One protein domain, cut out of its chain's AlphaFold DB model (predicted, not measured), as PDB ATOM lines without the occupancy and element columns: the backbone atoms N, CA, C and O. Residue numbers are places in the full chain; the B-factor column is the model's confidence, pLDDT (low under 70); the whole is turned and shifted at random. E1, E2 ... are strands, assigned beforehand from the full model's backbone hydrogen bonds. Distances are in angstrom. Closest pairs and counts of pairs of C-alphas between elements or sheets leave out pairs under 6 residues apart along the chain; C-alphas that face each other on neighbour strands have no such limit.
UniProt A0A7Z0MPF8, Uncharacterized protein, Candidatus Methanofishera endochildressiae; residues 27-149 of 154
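This is residues 27 to 149 of the 154 residues of an uncharacterized protein of Candidatus Methanofishera endochildressiae (UniProt A0A7Z0MPF8). With little regular structure, two small, strongly twisted sheets stand partly face to face, coming near each other at E2 and E3, while residues 120 to 149 run along the other side, from E6 past E5 and back. The 123 printed residues hold six strands, under half of the residues, and no named helix; antiparallel sheets E2 E1 E6 and E3 E4 E5 make it all strand. It is compact, with radius of gyration of the C-alphas 14.8 A and spans 42 by 39 by 22 A.

Start at E1, residues 27 to 35, a hairpin with E2, residues 41 to 52; N 28 and O 50 are 2.8 A apart. E6, residues 112 to 119, is E1's other antiparallel neighbour; N 29 and O 116 are 2.8 A apart. E3, residues 62 to 66, E4, 77 to 83, and E5, 88 to 94, form a meander, each strand the antiparallel neighbour of the one before; N 80 to O 62 is 2.8 A, N 81 to O 90 2.9 A. The closest C-alphas of E2 and E3, Thr 48 and Glu 66, are 6.2 A apart.

Find C-alpha 27 at (-32.592, 18.640, -34.792); E1 runs 24.9 A, E2 27.2 A. E6 ends at (-33.804, 24.956, -33.755).

The printed part has no cut; link E5 to E6 is long. Residues 95 to 110, among others, are under pLDDT 70.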
ATOM      1  N   ARG A  27     -32.091  19.991 -35.017       90.06
ATOM      2  CA  ARG A  27     -32.592  18.640 -34.792       90.06
ATOM      3  C   ARG A  27     -33.657  18.311 -35.830       90.06
ATOM      4  O   ARG A  27     -34.533  19.128 -36.099       90.06
ATOM      5  N   ILE A  28     -33.583  17.120 -36.405       89.69
ATOM      6  CA  ILE A  28     -34.524  16.620 -37.406       89.69
ATOM      7  C   ILE A  28     -35.104  15.318 -36.888       89.69
ATOM      8  O   ILE A  28     -34.345  14.417 -36.538       89.69
ATOM      9  N   SER A  29     -36.426  15.195 -36.893       90.25
ATOM     10  CA  SER A  29     -37.125  13.973 -36.511       90.25
ATOM     11  C   SER A  29     -38.160  13.565 -37.561       90.25
ATOM     12  O   SER A  29     -38.821  14.415 -38.155       90.25
ATOM     13  N   SER A  30     -38.307  12.259 -37.797       88.00
ATOM     14  CA  SER A  30     -39.468  11.701 -38.507       88.00
ATOM     15  C   SER A  30     -40.565  11.358 -37.510       88.00
ATOM     16  O   SER A  30     -40.284  10.868 -36.417       88.00
ATOM     17  N   GLU A  31     -41.820  11.602 -37.873       86.94
ATOM     18  CA  GLU A  31     -42.952  11.427 -36.965       86.94
ATOM     19  C   GLU A  31     -44.102  10.721 -37.671       86.94
ATOM     20  O   GLU A  31     -44.437  11.051 -38.810       86.94
ATOM     21  N   THR A  32     -44.727   9.771 -36.978       85.12
ATOM     22  CA  THR A  32     -45.997   9.184 -37.404       85.12
ATOM     23  C   THR A  32     -47.128   9.752 -36.568       85.12
ATOM     24  O   THR A  32     -46.982   9.980 -35.365       85.12
ATOM     25  N   TRP A  33     -48.269   9.960 -37.207       85.06
ATOM     26  CA  TRP A  33     -49.422  10.632 -36.637       85.06
ATOM     27  C   TRP A  33     -50.684   9.813 -36.868       85.06
ATOM     28  O   TRP A  33     -50.810   9.090 -37.861       85.06
ATOM     29  N   TYR A  34     -51.640   9.966 -35.961       84.56
ATOM     30  CA  TYR A  34     -53.001   9.475 -36.129       84.56
ATOM     31  C   TYR A  34     -53.996  10.571 -35.766       84.56
ATOM     32  O   TYR A  34     -53.677  11.500 -35.023       84.56
ATOM     33  N   VAL A  35     -55.200  10.453 -36.315       83.88
ATOM     34  CA  VAL A  35     -56.331  11.293 -35.935       83.88
ATOM     35  C   VAL A  35     -57.112  10.537 -34.867       83.88
ATOM     36  O   VAL A  35     -57.488   9.381 -35.077       83.88
ATOM     37  N   ASP A  36     -57.280  11.140 -33.692       86.12
ATOM     38  CA  ASP A  36     -58.078  10.541 -32.627       86.12
ATOM     39  C   ASP A  36     -59.588  10.636 -32.927       86.12
ATOM     40  O   ASP A  36     -60.031  11.146 -33.953       86.12
ATOM     41  N   LYS A  37     -60.415  10.107 -32.024       87.75
ATOM     42  CA  LYS A  37     -61.883  10.110 -32.168       87.75
ATOM     43  C   LYS A  37     -62.516  11.513 -32.168       87.75
ATOM     44  O   LYS A  37     -63.698  11.623 -32.478       87.75
ATOM     45  N   ASP A  38     -61.768  12.523 -31.730       91.88
ATOM     46  CA  ASP A  38     -62.196  13.909 -31.562       91.88
ATOM     47  C   ASP A  38     -61.569  14.805 -32.659       91.88
ATOM     48  O   ASP A  38     -61.549  16.028 -32.524       91.88
ATOM     49  N   ASP A  39     -61.073  14.196 -33.746       84.81
ATOM     50  CA  ASP A  39     -60.401  14.829 -34.889       84.81
ATOM     51  C   ASP A  39     -59.090  15.562 -34.544       84.81
ATOM     52  O   ASP A  39     -58.601  16.387 -35.324       84.81
ATOM     53  N   ASN A  40     -58.467  15.250 -33.401       84.88
ATOM     54  CA  ASN A  40     -57.159  15.804 -33.063       84.88
ATOM     55  C   ASN A  40     -56.050  15.008 -33.745       84.88
ATOM     56  O   ASN A  40     -56.033  13.776 -33.717       84.88
ATOM     57  N   LEU A  41     -55.074  15.723 -34.298       84.19
ATOM     58  CA  LEU A  41     -53.862  15.126 -34.835       84.19
ATOM     59  C   LEU A  41     -52.856  14.887 -33.696       84.19
ATOM     60  O   LEU A  41     -52.374  15.838 -33.083       84.19
ATOM     61  N   ILE A  42     -52.533  13.622 -33.428       85.75
ATOM     62  CA  ILE A  42     -51.683  13.202 -32.308       85.75
ATOM     63  C   ILE A  42     -50.455  12.448 -32.825       85.75
ATOM     64  O   ILE A  42     -50.576  11.565 -33.679       85.75
ATOM     65  N   ILE A  43     -49.272  12.767 -32.284       86.25
ATOM     66  CA  ILE A  43     -48.042  12.015 -32.566       86.25
ATOM     67  C   ILE A  43     -48.209  10.601 -32.011       86.25
ATOM     68  O   ILE A  43     -48.389  10.391 -30.811       86.25
ATOM     69  N   LYS A  44     -48.139   9.614 -32.900       84.31
ATOM     70  CA  LYS A  44     -48.153   8.189 -32.568       84.31
ATOM     71  C   LYS A  44     -46.758   7.709 -32.176       84.31
ATOM     72  O   LYS A  44     -46.618   6.969 -31.205       84.31
ATOM     73  N   SER A  45     -45.736   8.104 -32.937       83.12
ATOM     74  CA  SER A  45     -44.341   7.749 -32.669       83.12
ATOM     75  C   SER A  45     -43.367   8.727 -33.315       83.12
ATOM     76  O   SER A  45     -43.650   9.282 -34.375       83.12
ATOM     77  N   VAL A  46     -42.181   8.845 -32.722       84.88
ATOM     78  CA  VAL A  46     -41.011   9.493 -33.327       84.88
ATOM     79  C   VAL A  46     -40.064   8.396 -33.819       84.88
ATOM     80  O   VAL A  46     -39.818   7.431 -33.094       84.88
ATOM     81  N   GLY A  47     -39.608   8.508 -35.063       83.25
ATOM     82  CA  GLY A  47     -38.668   7.594 -35.706       83.25
ATOM     83  C   GLY A  47     -37.229   8.098 -35.619       83.25
ATOM     84  O   GLY A  47     -36.759   8.472 -34.547       83.25
ATOM     85  N   THR A  48     -36.535   8.115 -36.760       85.69
ATOM     86  CA  THR A  48     -35.196   8.703 -36.915       85.69
ATOM     87  C   THR A  48     -35.149  10.113 -36.347       85.69
ATOM     88  O   THR A  48     -36.020  10.923 -36.662       85.69
ATOM     89  N   ASP A  49     -34.122  10.389 -35.550       89.56
ATOM     90  CA  ASP A  49     -33.903  11.652 -34.853       89.56
ATOM     91  C   ASP A  49     -32.401  11.956 -34.818       89.56
ATOM     92  O   ASP A  49     -31.619  11.199 -34.233       89.56
ATOM     93  N   ILE A  50     -31.988  13.030 -35.489       89.44
ATOM     94  CA  ILE A  50     -30.579  13.410 -35.628       89.44
ATOM     95  C   ILE A  50     -30.377  14.898 -35.381       89.44
ATOM     96  O   ILE A  50     -31.309  15.694 -35.464       89.44
ATOM     97  N   ARG A  51     -29.120  15.277 -35.155       90.62
ATOM     98  CA  ARG A  51     -28.664  16.667 -35.185       90.62
ATOM     99  C   ARG A  51     -27.755  16.895 -36.376       90.62
ATOM    100  O   ARG A  51     -26.896  16.060 -36.660       90.62
ATOM    101  N   VAL A  52     -27.925  18.030 -37.037       88.62
ATOM    102  CA  VAL A  52     -27.105  18.463 -38.163       88.62
ATOM    103  C   VAL A  52     -26.666  19.905 -37.949       88.62
ATOM    104  O   VAL A  52     -27.408  20.720 -37.409       88.62
ATOM    105  N   ILE A  53     -25.446  20.205 -38.388       87.12
ATOM    106  CA  ILE A  53     -24.949  21.571 -38.526       87.12
ATOM    107  C   ILE A  53     -24.873  21.829 -40.031       87.12
ATOM    108  O   ILE A  53     -23.927  21.342 -40.658       87.12
ATOM    109  N   PRO A  54     -25.867  22.509 -40.630       83.38
ATOM    110  CA  PRO A  54     -25.888  22.731 -42.065       83.38
ATOM    111  C   PRO A  54     -24.700  23.565 -42.516       83.38
ATOM    112  O   PRO A  54     -24.236  24.464 -41.805       83.38
ATOM    113  N   ALA A  55     -24.224  23.274 -43.718       76.38
ATOM    114  CA  ALA A  55     -23.148  24.008 -44.347       76.38
ATOM    115  C   ALA A  55     -23.441  24.149 -45.839       76.38
ATOM    116  O   ALA A  55     -23.443  23.162 -46.566       76.38
ATOM    117  N   ASP A  56     -23.523  25.392 -46.325       66.69
ATOM    118  CA  ASP A  56     -23.817  25.727 -47.733       66.69
ATOM    119  C   ASP A  56     -22.805  25.136 -48.757       66.69
ATOM    120  O   ASP A  56     -22.922  25.336 -49.968       66.69
ATOM    121  N   THR A  57     -21.763  24.440 -48.288       67.06
ATOM    122  CA  THR A  57     -20.745  23.761 -49.099       67.06
ATOM    123  C   THR A  57     -21.017  22.272 -49.349       67.06
ATOM    124  O   THR A  57     -20.340  21.690 -50.197       67.06
ATOM    125  N   GLY A  58     -21.955  21.644 -48.629       65.50
ATOM    126  CA  GLY A  58     -22.358  20.246 -48.811       65.50
ATOM    127  C   GLY A  58     -23.789  20.162 -49.338       65.50
ATOM    128  O   GLY A  58     -24.669  20.812 -48.804       65.50
ATOM    129  N   ASN A  59     -24.030  19.396 -50.407       76.00
ATOM    130  CA  ASN A  59     -25.387  19.156 -50.903       76.00
ATOM    131  C   ASN A  59     -25.579  17.653 -51.170       76.00
ATOM    132  O   ASN A  59     -24.867  17.111 -52.025       76.00
ATOM    133  N   PRO A  60     -26.522  16.983 -50.484       84.19
ATOM    134  CA  PRO A  60     -27.378  17.514 -49.411       84.19
ATOM    135  C   PRO A  60     -26.621  17.672 -48.075       84.19
ATOM    136  O   PRO A  60     -25.582  17.039 -47.886       84.19
ATOM    137  N   ASP A  61     -27.153  18.465 -47.138       86.94
ATOM    138  CA  ASP A  61     -26.651  18.529 -45.752       86.94
ATOM    139  C   ASP A  61     -26.862  17.205 -45.003       86.94
ATOM    140  O   ASP A  61     -26.052  16.813 -44.163       86.94
ATOM    141  N   VAL A  62     -27.946  16.493 -45.325       88.75
ATOM    142  CA  VAL A  62     -28.227  15.140 -44.833       88.75
ATOM    143  C   VAL A  62     -28.593  14.250 -46.011       88.75
ATOM    144  O   VAL A  62     -29.503  14.565 -46.775       88.75
ATOM    145  N   SER A  63     -27.908  13.120 -46.152       87.31
ATOM    146  CA  SER A  63     -28.246  12.059 -47.104       87.31
ATOM    147  C   SER A  63     -28.850  10.866 -46.376       87.31
ATOM    148  O   SER A  63     -28.438  10.571 -45.258       87.31
ATOM    149  N   GLU A  64     -29.751  10.144 -47.043       84.00
ATOM    150  CA  GLU A  64     -30.309   8.879 -46.537       84.00
ATOM    151  C   GLU A  64     -30.998   9.009 -45.167       84.00
ATOM    152  O   GLU A  64     -30.949   8.108 -44.336       84.00
ATOM    153  N   PHE A  65     -31.662  10.142 -44.921       85.81
ATOM    154  CA  PHE A  65     -32.484  10.314 -43.731       85.81
ATOM    155  C   PHE A  65     -33.689   9.375 -43.804       85.81
ATOM    156  O   PHE A  65     -34.594   9.575 -44.618       85.81
ATOM    157  N   GLU A  66     -33.693   8.352 -42.960       81.25
ATOM    158  CA  GLU A  66     -34.733   7.332 -42.946       81.25
ATOM    159  C   GLU A  66     -36.038   7.892 -42.370       81.25
ATOM    160  O   GLU A  66     -36.096   8.378 -41.238       81.25
ATOM    161  N   MET A  67     -37.111   7.798 -43.146       76.81
ATOM    162  CA  MET A  67     -38.466   8.025 -42.675       76.81
ATOM    163  C   MET A  67     -39.011   6.725 -42.095       76.81
ATOM    164  O   MET A  67     -39.285   5.776 -42.828       76.81
ATOM    165  N   PHE A  68     -39.209   6.695 -40.778       67.31
ATOM    166  CA  PHE A  68     -39.792   5.530 -40.129       67.31
ATOM    167  C   PHE A  68     -41.231   5.316 -40.608       67.31
ATOM    168  O   PHE A  68     -42.105   6.162 -40.400       67.31
ATOM    169  N   THR A  69     -41.489   4.155 -41.205       62.22
ATOM    170  CA  THR A  69     -42.842   3.665 -41.466       62.22
ATOM    171  C   THR A  69     -43.010   2.328 -40.739       62.22
ATOM    172  O   THR A  69     -42.187   1.434 -40.913       62.22
ATOM    173  N   PRO A  70     -44.040   2.154 -39.887       53.19
ATOM    174  CA  PRO A  70     -44.171   0.956 -39.052       53.19
ATOM    175  C   PRO A  70     -44.319  -0.368 -39.824       53.19
ATOM    176  O   PRO A  70     -44.269  -1.427 -39.199       53.19
ATOM    177  N   SER A  71     -44.561  -0.324 -41.140       52.31
ATOM    178  CA  SER A  71     -44.973  -1.477 -41.948       52.31
ATOM    179  C   SER A  71     -43.971  -1.942 -43.007       52.31
ATOM    180  O   SER A  71     -44.179  -3.025 -43.549       52.31
ATOM    181  N   ASP A  72     -42.902  -1.198 -43.297       51.50
ATOM    182  CA  ASP A  72     -42.064  -1.471 -44.468       51.50
ATOM    183  C   ASP A  72     -40.607  -1.799 -44.096       51.50
ATOM    184  O   ASP A  72     -39.938  -1.091 -43.354       51.50
ATOM    185  N   ALA A  73     -40.102  -2.902 -44.658       48.41
ATOM    186  CA  ALA A  73     -38.697  -3.324 -44.610       48.41
ATOM    187  C   ALA A  73     -37.836  -2.569 -45.645       48.41
ATOM    188  O   ALA A  73     -36.914  -3.142 -46.227       48.41
ATOM    189  N   VAL A  74     -38.215  -1.329 -45.959       53.75
ATOM    190  CA  VAL A  74     -37.696  -0.563 -47.091       53.75
ATOM    191  C   VAL A  74     -37.225   0.783 -46.591       53.75
ATOM    192  O   VAL A  74     -37.993   1.513 -45.969       53.75
ATOM    193  N   ASP A  75     -35.982   1.119 -46.913       59.75
ATOM    194  CA  ASP A  75     -35.376   2.393 -46.548       59.75
ATOM    195  C   ASP A  75     -36.106   3.533 -47.275       59.75
ATOM    196  O   ASP A  75     -35.888   3.794 -48.463       59.75
ATOM    197  N   HIS A  76     -37.019   4.213 -46.579       70.19
ATOM    198  CA  HIS A  76     -37.687   5.410 -47.092       70.19
ATOM    199  C   HIS A  76     -36.784   6.610 -46.839       70.19
ATOM    200  O   HIS A  76     -37.014   7.427 -45.950       70.19
ATOM    201  N   SER A  77     -35.714   6.674 -47.614       79.69
ATOM    202  CA  SER A  77     -34.623   7.608 -47.399       79.69
ATOM    203  C   SER A  77     -34.872   8.955 -48.071       79.69
ATOM    204  O   SER A  77     -35.366   9.039 -49.195       79.69
ATOM    205  N   TRP A  78     -34.488  10.031 -47.394       84.75
ATOM    206  CA  TRP A  78     -34.600  11.398 -47.889       84.75
ATOM    207  C   TRP A  78     -33.252  12.109 -47.854       84.75
ATOM    208  O   TRP A  78     -32.472  11.971 -46.916       84.75
ATOM    209  N   SER A  79     -33.005  12.922 -48.872       88.19
ATOM    210  CA  SER A  79     -31.981  13.957 -48.835       88.19
ATOM    211  C   SER A  79     -32.597  15.261 -48.335       88.19
ATOM    212  O   SER A  79     -33.640  15.685 -48.845       88.19
ATOM    213  N   ILE A  80     -31.942  15.904 -47.371       88.44
ATOM    214  CA  ILE A  80     -32.365  17.164 -46.749       88.44
ATOM    215  C   ILE A  80     -31.279  18.208 -46.990       88.44
ATOM    216  O   ILE A  80     -30.110  17.974 -46.699       88.44
ATOM    217  N   ASP A  81     -31.677  19.347 -47.541       86.94
ATOM    218  CA  ASP A  81     -30.784  20.434 -47.942       86.94
ATOM    219  C   ASP A  81     -31.335  21.760 -47.396       86.94
ATOM    220  O   ASP A  81     -32.481  22.129 -47.677       86.94
ATOM    221  N   PHE A  82     -30.545  22.451 -46.577       83.19
ATOM    222  CA  PHE A  82     -30.882  23.727 -45.955       83.19
ATOM    223  C   PHE A  82     -30.402  24.857 -46.862       83.19
ATOM    224  O   PHE A  82     -29.272  25.334 -46.804       83.19
ATOM    225  N   VAL A  83     -31.292  25.306 -47.742       77.50
ATOM    226  CA  VAL A  83     -30.947  26.237 -48.813       77.50
ATOM    227  C   VAL A  83     -30.956  27.670 -48.301       77.50
ATOM    228  O   VAL A  83     -32.005  28.297 -48.121       77.50
ATOM    229  N   GLY A  84     -29.760  28.224 -48.167       66.56
ATOM    230  CA  GLY A  84     -29.563  29.535 -47.578       66.56
ATOM    231  C   GLY A  84     -30.038  30.762 -48.314       66.56
ATOM    232  O   GLY A  84     -30.390  31.758 -47.699       66.56
ATOM    233  N   VAL A  85     -30.072  30.707 -49.641       64.19
ATOM    234  CA  VAL A  85     -30.462  31.866 -50.457       64.19
ATOM    235  C   VAL A  85     -31.956  32.196 -50.297       64.19
ATOM    236  O   VAL A  85     -32.378  33.297 -50.641       64.19
ATOM    237  N   GLN A  86     -32.763  31.249 -49.806       63.16
ATOM    238  CA  GLN A  86     -34.222  31.373 -49.705       63.16
ATOM    239  C   GLN A  86     -34.768  31.020 -48.318       63.16
ATOM    240  O   GLN A  86     -35.986  30.919 -48.184       63.16
ATOM    241  N   ASP A  87     -33.897  30.802 -47.325       70.12
ATOM    242  CA  ASP A  87     -34.280  30.312 -45.994       70.12
ATOM    243  C   ASP A  87     -35.250  29.121 -46.075       70.12
ATOM    244  O   ASP A  87     -36.289  29.072 -45.418       70.12
ATOM    245  N   SER A  88     -34.942  28.167 -46.959       76.31
ATOM    246  CA  SER A  88     -35.849  27.068 -47.286       76.31
ATOM    247  C   SER A  88     -35.202  25.718 -47.034       76.31
ATOM    248  O   SER A  88     -34.075  25.489 -47.461       76.31
ATOM    249  N   ILE A  89     -35.952  24.795 -46.443       81.94
ATOM    250  CA  ILE A  89     -35.555  23.389 -46.337       81.94
ATOM    251  C   ILE A  89     -36.098  22.650 -47.560       81.94
ATOM    252  O   ILE A  89     -37.297  22.708 -47.852       81.94
ATOM    253  N   LYS A  90     -35.215  21.963 -48.283       84.06
ATOM    254  CA  LYS A  90     -35.542  21.158 -49.456       84.06
ATOM    255  C   LYS A  90     -35.441  19.680 -49.104       84.06
ATOM    256  O   LYS A  90     -34.396  19.203 -48.675       84.06
ATOM    257  N   LEU A  91     -36.530  18.961 -49.361       85.12
ATOM    258  CA  LEU A  91     -36.644  17.524 -49.129       85.12
ATOM    259  C   LEU A  91     -36.751  16.794 -50.467       85.12
ATOM    260  O   LEU A  91     -37.622  17.110 -51.286       85.12
ATOM    261  N   VAL A  92     -35.860  15.830 -50.692       83.88
ATOM    262  CA  VAL A  92     -35.834  14.991 -51.897       83.88
ATOM    263  C   VAL A  92     -35.899  13.530 -51.486       83.88
ATOM    264  O   VAL A  92     -34.969  13.018 -50.873       83.88
ATOM    265  N   PHE A  93     -36.985  12.852 -51.841       79.50
ATOM    266  CA  PHE A  93     -37.114  11.422 -51.599       79.50
ATOM    267  C   PHE A  93     -36.182  10.622 -52.515       79.50
ATOM    268  O   PHE A  93     -36.135  10.850 -53.728       79.50
ATOM    269  N   ILE A  94     -35.459   9.671 -51.930       77.19
ATOM    270  CA  ILE A  94     -34.584   8.729 -52.621       77.19
ATOM    271  C   ILE A  94     -35.400   7.453 -52.840       77.19
ATOM    272  O   ILE A  94     -35.408   6.556 -52.005       77.19
ATOM    273  N   SER A  95     -36.134   7.388 -53.953       66.81
ATOM    274  CA  SER A  95     -37.004   6.241 -54.230       66.81
ATOM    275  C   SER A  95     -36.215   5.031 -54.754       66.81
ATOM    276  O   SER A  95     -35.612   5.130 -55.830       66.81
ATOM    277  N   PRO A  96     -36.280   3.858 -54.093       61.47
ATOM    278  CA  PRO A  96     -35.825   2.600 -54.683       61.47
ATOM    279  C   PRO A  96     -36.597   2.180 -55.949       61.47
ATOM    280  O   PRO A  96     -36.046   1.418 -56.743       61.47
ATOM    281  N   GLU A  97     -37.799   2.707 -56.233       53.75
ATOM    282  CA  GLU A  97     -38.526   2.410 -57.491       53.75
ATOM    283  C   GLU A  97     -37.800   2.930 -58.739       53.75
ATOM    284  O   GLU A  97     -37.935   2.360 -59.820       53.75
ATOM    285  N   VAL A  98     -36.978   3.982 -58.608       52.75
ATOM    286  CA  VAL A  98     -36.141   4.469 -59.724       52.75
ATOM    287  C   VAL A  98     -35.091   3.419 -60.110       52.75
ATOM    288  O   VAL A  98     -34.617   3.393 -61.245       52.75
ATOM    289  N   VAL A  99     -34.744   2.535 -59.171       53.41
ATOM    290  CA  VAL A  99     -33.786   1.441 -59.352       53.41
ATOM    291  C   VAL A  99     -34.500   0.122 -59.683       53.41
ATOM    292  O   VAL A  99     -33.938  -0.704 -60.401       53.41
ATOM    293  N   ASN A 100     -35.741  -0.076 -59.221       56.16
ATOM    294  CA  ASN A 100     -36.536  -1.275 -59.483       56.16
ATOM    295  C   ASN A 100     -38.032  -0.953 -59.679       56.16
ATOM    296  O   ASN A 100     -38.772  -0.787 -58.717       56.16
ATOM    297  N   LEU A 101     -38.483  -0.926 -60.938       56.03
ATOM    298  CA  LEU A 101     -39.871  -0.615 -61.320       56.03
ATOM    299  C   LEU A 101     -40.904  -1.671 -60.883       56.03
ATOM    300  O   LEU A 101     -42.098  -1.387 -60.915       56.03
ATOM    301  N   ASP A 102     -40.465  -2.871 -60.493       56.53
ATOM    302  CA  ASP A 102     -41.341  -3.932 -59.975       56.53
ATOM    303  C   ASP A 102     -41.530  -3.839 -58.451       56.53
ATOM    304  O   ASP A 102     -42.217  -4.667 -57.846       56.53
ATOM    305  N   TYR A 103     -40.907  -2.846 -57.812       54.34
ATOM    306  CA  TYR A 103     -41.042  -2.621 -56.384       54.34
ATOM    307  C   TYR A 103     -42.426  -2.046 -56.070       54.34
ATOM    308  O   TYR A 103     -42.776  -0.967 -56.535       54.34
ATOM    309  N   GLN A 104     -43.224  -2.778 -55.293       53.34
ATOM    310  CA  GLN A 104     -44.496  -2.294 -54.758       53.34
ATOM    311  C   GLN A 104     -44.350  -2.140 -53.254       53.34
ATOM    312  O   GLN A 104     -44.136  -3.118 -52.537       53.34
ATOM    313  N   TYR A 105     -44.465  -0.912 -52.779       54.44
ATOM    314  CA  TYR A 105     -44.481  -0.627 -51.354       54.44
ATOM    315  C   TYR A 105     -45.807  -1.069 -50.717       54.44
ATOM    316  O   TYR A 105     -46.891  -0.800 -51.252       54.44
ATOM    317  N   ASN A 106     -45.733  -1.704 -49.547       51.00
ATOM    318  CA  ASN A 106     -46.903  -2.085 -48.760       51.00
ATOM    319  C   ASN A 106     -47.209  -0.991 -47.740       51.00
ATOM    320  O   ASN A 106     -47.049  -1.145 -46.531       51.00
ATOM    321  N   TYR A 107     -47.698   0.128 -48.253       53.97
ATOM    322  CA  TYR A 107     -48.028   1.271 -47.421       53.97
ATOM    323  C   TYR A 107     -49.308   1.042 -46.614       53.97
ATOM    324  O   TYR A 107     -50.387   0.856 -47.197       53.97
ATOM    325  N   ASP A 108     -49.209   1.151 -45.292       56.25
ATOM    326  CA  ASP A 108     -50.371   1.290 -44.415       56.25
ATOM    327  C   ASP A 108     -51.097   2.614 -44.734       56.25
ATOM    328  O   ASP A 108     -50.499   3.691 -44.699       56.25
ATOM    329  N   THR A 109     -52.375   2.549 -45.121       57.16
ATOM    330  CA  THR A 109     -53.167   3.728 -45.528       57.16
ATOM    331  C   THR A 109     -53.513   4.652 -44.375       57.16
ATOM    332  O   THR A 109     -53.909   5.789 -44.622       57.16
ATOM    333  N   ASP A 110     -53.367   4.168 -43.145       63.28
ATOM    334  CA  ASP A 110     -53.932   4.813 -41.965       63.28
ATOM    335  C   ASP A 110     -52.863   5.552 -41.142       63.28
ATOM    336  O   ASP A 110     -53.151   6.082 -40.068       63.28
ATOM    337  N   THR A 111     -51.618   5.594 -41.631       70.25
ATOM    338  CA  THR A 111     -50.506   6.271 -40.957       70.25
ATOM    339  C   THR A 111     -50.100   7.520 -41.734       70.25
ATOM    340  O   THR A 111     -49.623   7.430 -42.864       70.25
ATOM    341  N   ASN A 112     -50.256   8.689 -41.107       81.00
ATOM    342  CA  ASN A 112     -49.731   9.939 -41.653       81.00
ATOM    343  C   ASN A 112     -48.298  10.143 -41.158       81.00
ATOM    344  O   ASN A 112     -48.021   9.933 -39.977       81.00
ATOM    345  N   VAL A 113     -47.392  10.552 -42.040       81.69
ATOM    346  CA  VAL A 113     -45.965  10.694 -41.733       81.69
ATOM    347  C   VAL A 113     -45.476  12.080 -42.131       81.69
ATOM    348  O   VAL A 113     -45.822  12.589 -43.199       81.69
ATOM    349  N   GLY A 114     -44.660  12.681 -41.269       86.44
ATOM    350  CA  GLY A 114     -44.117  14.024 -41.449       86.44
ATOM    351  C   GLY A 114     -42.691  14.167 -40.925       86.44
ATOM    352  O   GLY A 114     -42.073  13.209 -40.453       86.44
ATOM    353  N   PHE A 115     -42.184  15.394 -41.025       87.75
ATOM    354  CA  PHE A 115     -40.886  15.794 -40.492       87.75
ATOM    355  C   PHE A 115     -41.071  16.907 -39.478       87.75
ATOM    356  O   PHE A 115     -41.805  17.864 -39.731       87.75
ATOM    357  N   HIS A 116     -40.308  16.844 -38.403       88.00
ATOM    358  CA  HIS A 116     -40.177  17.944 -37.474       88.00
ATOM    359  C   HIS A 116     -38.730  18.428 -37.444       88.00
ATOM    360  O   HIS A 116     -37.792  17.649 -37.278       88.00
ATOM    361  N   PHE A 117     -38.568  19.730 -37.639       87.19
ATOM    362  CA  PHE A 117     -37.306  20.444 -37.556       87.19
ATOM    363  C   PHE A 117     -37.336  21.352 -36.330       87.19
ATOM    364  O   PHE A 117     -38.251  22.158 -36.176       87.19
ATOM    365  N   GLN A 118     -36.326  21.248 -35.477       85.69
ATOM    366  CA  GLN A 118     -36.199  22.071 -34.282       85.69
ATOM    367  C   GLN A 118     -34.875  22.830 -34.316       85.69
ATOM    368  O   GLN A 118     -33.808  22.232 -34.474       85.69
ATOM    369  N   ASP A 119     -34.955  24.139 -34.102       82.50
ATOM    370  CA  ASP A 119     -33.804  24.956 -33.755       82.50
ATOM    371  C   ASP A 119     -33.438  24.709 -32.294       82.50
ATOM    372  O   ASP A 119     -34.175  25.051 -31.372       82.50
ATOM    373  N   VAL A 120     -32.301  24.064 -32.057       79.69
ATOM    374  CA  VAL A 120     -31.906  23.708 -30.691       79.69
ATOM    375  C   VAL A 120     -31.527  24.950 -29.876       79.69
ATOM    376  O   VAL A 120     -31.603  24.925 -28.645       79.69
ATOM    377  N   GLY A 121     -31.081  26.017 -30.542       73.81
ATOM    378  CA  GLY A 121     -30.542  27.214 -29.907       73.81
ATOM    379  C   GLY A 121     -31.515  28.382 -29.803       73.81
ATOM    380  O   GLY A 121     -31.127  29.382 -29.197       73.81
ATOM    381  N   ASP A 122     -32.717  28.271 -30.385       72.56
ATOM    382  CA  ASP A 122     -33.632  29.409 -30.600       72.56
ATOM    383  C   ASP A 122     -32.881  30.592 -31.261       72.56
ATOM    384  O   ASP A 122     -32.969  31.762 -30.882       72.56
ATOM    385  N   ALA A 123     -31.997  30.234 -32.195       68.38
ATOM    386  CA  ALA A 123     -31.119  31.112 -32.943       68.38
ATOM    387  C   ALA A 123     -31.826  31.763 -34.150       68.38
ATOM    388  O   ALA A 123     -31.275  32.712 -34.723       68.38
ATOM    389  N   TYR A 124     -33.020  31.296 -34.537       67.12
ATOM    390  CA  TYR A 124     -33.761  31.766 -35.710       67.12
ATOM    391  C   TYR A 124     -35.028  32.577 -35.376       67.12
ATOM    392  O   TYR A 124     -35.711  32.327 -34.387       67.12
ATOM    393  N   PRO A 125     -35.435  33.522 -36.247       58.72
ATOM    394  CA  PRO A 125     -36.839  33.905 -36.350       58.72
ATOM    395  C   PRO A 125     -37.680  32.728 -36.893       58.72
ATOM    396  O   PRO A 125     -37.145  31.908 -37.643       58.72
ATOM    397  N   PRO A 126     -38.999  32.669 -36.618       56.38
ATOM    398  CA  PRO A 126     -39.849  31.562 -37.057       56.38
ATOM    399  C   PRO A 126     -39.747  31.327 -38.566       56.38
ATOM    400  O   PRO A 126     -39.997  32.237 -39.363       56.38
ATOM    401  N   ILE A 127     -39.403  30.107 -38.975       60.31
ATOM    402  CA  ILE A 127     -39.315  29.754 -40.394       60.31
ATOM    403  C   ILE A 127     -40.716  29.679 -40.979       60.31
ATOM    404  O   ILE A 127     -41.546  28.867 -40.585       60.31
ATOM    405  N   THR A 128     -40.987  30.543 -41.955       50.72
ATOM    406  CA  THR A 128     -42.350  30.759 -42.454       50.72
ATOM    407  C   THR A 128     -42.785  29.800 -43.564       50.72
ATOM    408  O   THR A 128     -43.946  29.840 -43.969       50.72
ATOM    409  N   ALA A 129     -41.881  28.978 -44.113       54.38
ATOM    410  CA  ALA A 129     -42.224  28.043 -45.184       54.38
ATOM    411  C   ALA A 129     -41.239  26.871 -45.313       54.38
ATOM    412  O   ALA A 129     -40.043  27.073 -45.505       54.38
ATOM    413  N   VAL A 130     -41.769  25.645 -45.352       64.06
ATOM    414  CA  VAL A 130     -41.047  24.445 -45.802       64.06
ATOM    415  C   VAL A 130     -41.731  23.898 -47.054       64.06
ATOM    416  O   VAL A 130     -42.959  23.914 -47.154       64.06
ATOM    417  N   ARG A 131     -40.952  23.447 -48.045       65.12
ATOM    418  CA  ARG A 131     -41.483  22.888 -49.295       65.12
ATOM    419  C   ARG A 131     -40.909  21.499 -49.533       65.12
ATOM    420  O   ARG A 131     -39.708  21.344 -49.737       65.12
ATOM    421  N   ALA A 132     -41.785  20.505 -49.595       69.06
ATOM    422  CA  ALA A 132     -41.441  19.163 -50.040       69.06
ATOM    423  C   ALA A 132     -41.983  18.918 -51.448       69.06
ATOM    424  O   ALA A 132     -43.122  19.270 -51.759       69.06
ATOM    425  N   SER A 133     -41.176  18.292 -52.303       68.12
ATOM    426  CA  SER A 133     -41.673  17.744 -53.563       68.12
ATOM    427  C   SER A 133     -42.384  16.423 -53.281       68.12
ATOM    428  O   SER A 133     -41.753  15.481 -52.811       68.12
ATOM    429  N   THR A 134     -43.675  16.329 -53.597       68.56
ATOM    430  CA  THR A 134     -44.484  15.131 -53.316       68.56
ATOM    431  C   THR A 134     -44.575  14.147 -54.479       68.56
ATOM    432  O   THR A 134     -45.070  13.045 -54.286       68.56
ATOM    433  N   SER A 135     -44.073  14.494 -55.671       64.81
ATOM    434  CA  SER A 135     -44.250  13.692 -56.898       64.81
ATOM    435  C   SER A 135     -43.741  12.252 -56.814       64.81
ATOM    436  O   SER A 135     -44.180  11.414 -57.593       64.81
ATOM    437  N   PHE A 136     -42.818  11.977 -55.894       64.25
ATOM    438  CA  PHE A 136     -42.281  10.644 -55.632       64.25
ATOM    439  C   PHE A 136     -42.357  10.279 -54.151       64.25
ATOM    440  O   PHE A 136     -41.756   9.294 -53.752       64.25
ATOM    441  N   ALA A 137     -43.028  11.084 -53.325       70.62
ATOM    442  CA  ALA A 137     -43.045  10.839 -51.894       70.62
ATOM    443  C   ALA A 137     -43.745   9.505 -51.580       70.62
ATOM    444  O   ALA A 137     -44.723   9.160 -52.251       70.62
ATOM    445  N   PRO A 138     -43.272   8.769 -50.559       69.00
ATOM    446  CA  PRO A 138     -43.918   7.542 -50.133       69.00
ATOM    447  C   PRO A 138     -45.355   7.842 -49.697       69.00
ATOM    448  O   PRO A 138     -45.650   8.898 -49.134       69.00
ATOM    449  N   LYS A 139     -46.275   6.912 -49.959       71.31
ATOM    450  CA  LYS A 139     -47.669   7.054 -49.525       71.31
ATOM    451  C   LYS A 139     -47.729   7.158 -47.995       71.31
ATOM    452  O   LYS A 139     -46.983   6.484 -47.294       71.31
ATOM    453  N   GLY A 140     -48.613   8.024 -47.502       74.31
ATOM    454  CA  GLY A 140     -48.676   8.405 -46.087       74.31
ATOM    455  C   GLY A 140     -47.828   9.634 -45.754       74.31
ATOM    456  O   GLY A 140     -48.100  10.286 -44.750       74.31
ATOM    457  N   PHE A 141     -46.869  10.021 -46.610       80.12
ATOM    458  CA  PHE A 141     -46.213  11.318 -46.472       80.12
ATOM    459  C   PHE A 141     -47.215  12.445 -46.705       80.12
ATOM    460  O   PHE A 141     -47.779  12.577 -47.796       80.12
ATOM    461  N   ASP A 142     -47.380  13.286 -45.692       82.38
ATOM    462  CA  ASP A 142     -48.200  14.480 -45.779       82.38
ATOM    463  C   ASP A 142     -47.316  15.723 -45.582       82.38
ATOM    464  O   ASP A 142     -46.826  15.970 -44.476       82.38
ATOM    465  N   PRO A 143     -47.104  16.550 -46.626       80.62
ATOM    466  CA  PRO A 143     -46.331  17.782 -46.489       80.62
ATOM    467  C   PRO A 143     -46.974  18.777 -45.511       80.62
ATOM    468  O   PRO A 143     -46.285  19.665 -45.013       80.62
ATOM    469  N   SER A 144     -48.274  18.638 -45.217       82.88
ATOM    470  CA  SER A 144     -48.971  19.428 -44.202       82.88
ATOM    471  C   SER A 144     -48.519  19.099 -42.779       82.88
ATOM    472  O   SER A 144     -48.824  19.870 -41.873       82.88
ATOM    473  N   LEU A 145     -47.776  18.006 -42.578       83.88
ATOM    474  CA  LEU A 145     -47.213  17.568 -41.299       83.88
ATOM    475  C   LEU A 145     -45.739  17.927 -41.135       83.88
ATOM    476  O   LEU A 145     -45.087  17.456 -40.210       83.88
ATOM    477  N   ILE A 146     -45.204  18.768 -42.019       84.56
ATOM    478  CA  ILE A 146     -43.888  19.350 -41.801       84.56
ATOM    479  C   ILE A 146     -44.019  20.485 -40.785       84.56
ATOM    480  O   ILE A 146     -44.834  21.398 -40.959       84.56
ATOM    481  N   ARG A 147     -43.228  20.419 -39.715       80.81
ATOM    482  CA  ARG A 147     -43.239  21.379 -38.606       80.81
ATOM    483  C   ARG A 147     -41.854  21.973 -38.404       80.81
ATOM    484  O   ARG A 147     -40.852  21.277 -38.574       80.81
ATOM    485  N   PHE A 148     -41.810  23.254 -38.049       79.12
ATOM    486  CA  PHE A 148     -40.584  23.945 -37.674       79.12
ATOM    487  C   PHE A 148     -40.804  24.670 -36.351       79.12
ATOM    488  O   PHE A 148     -41.722  25.482 -36.262       79.12
ATOM    489  N   ASP A 149     -39.960  24.382 -35.361       69.44
ATOM    490  CA  ASP A 149     -39.861  25.137 -34.103       69.44
ATOM    491  C   ASP A 149     -41.165  25.216 -33.283       69.44
ATOM    492  O   ASP A 149     -41.381  26.104 -32.458       69.44
TER     493      ASP A 149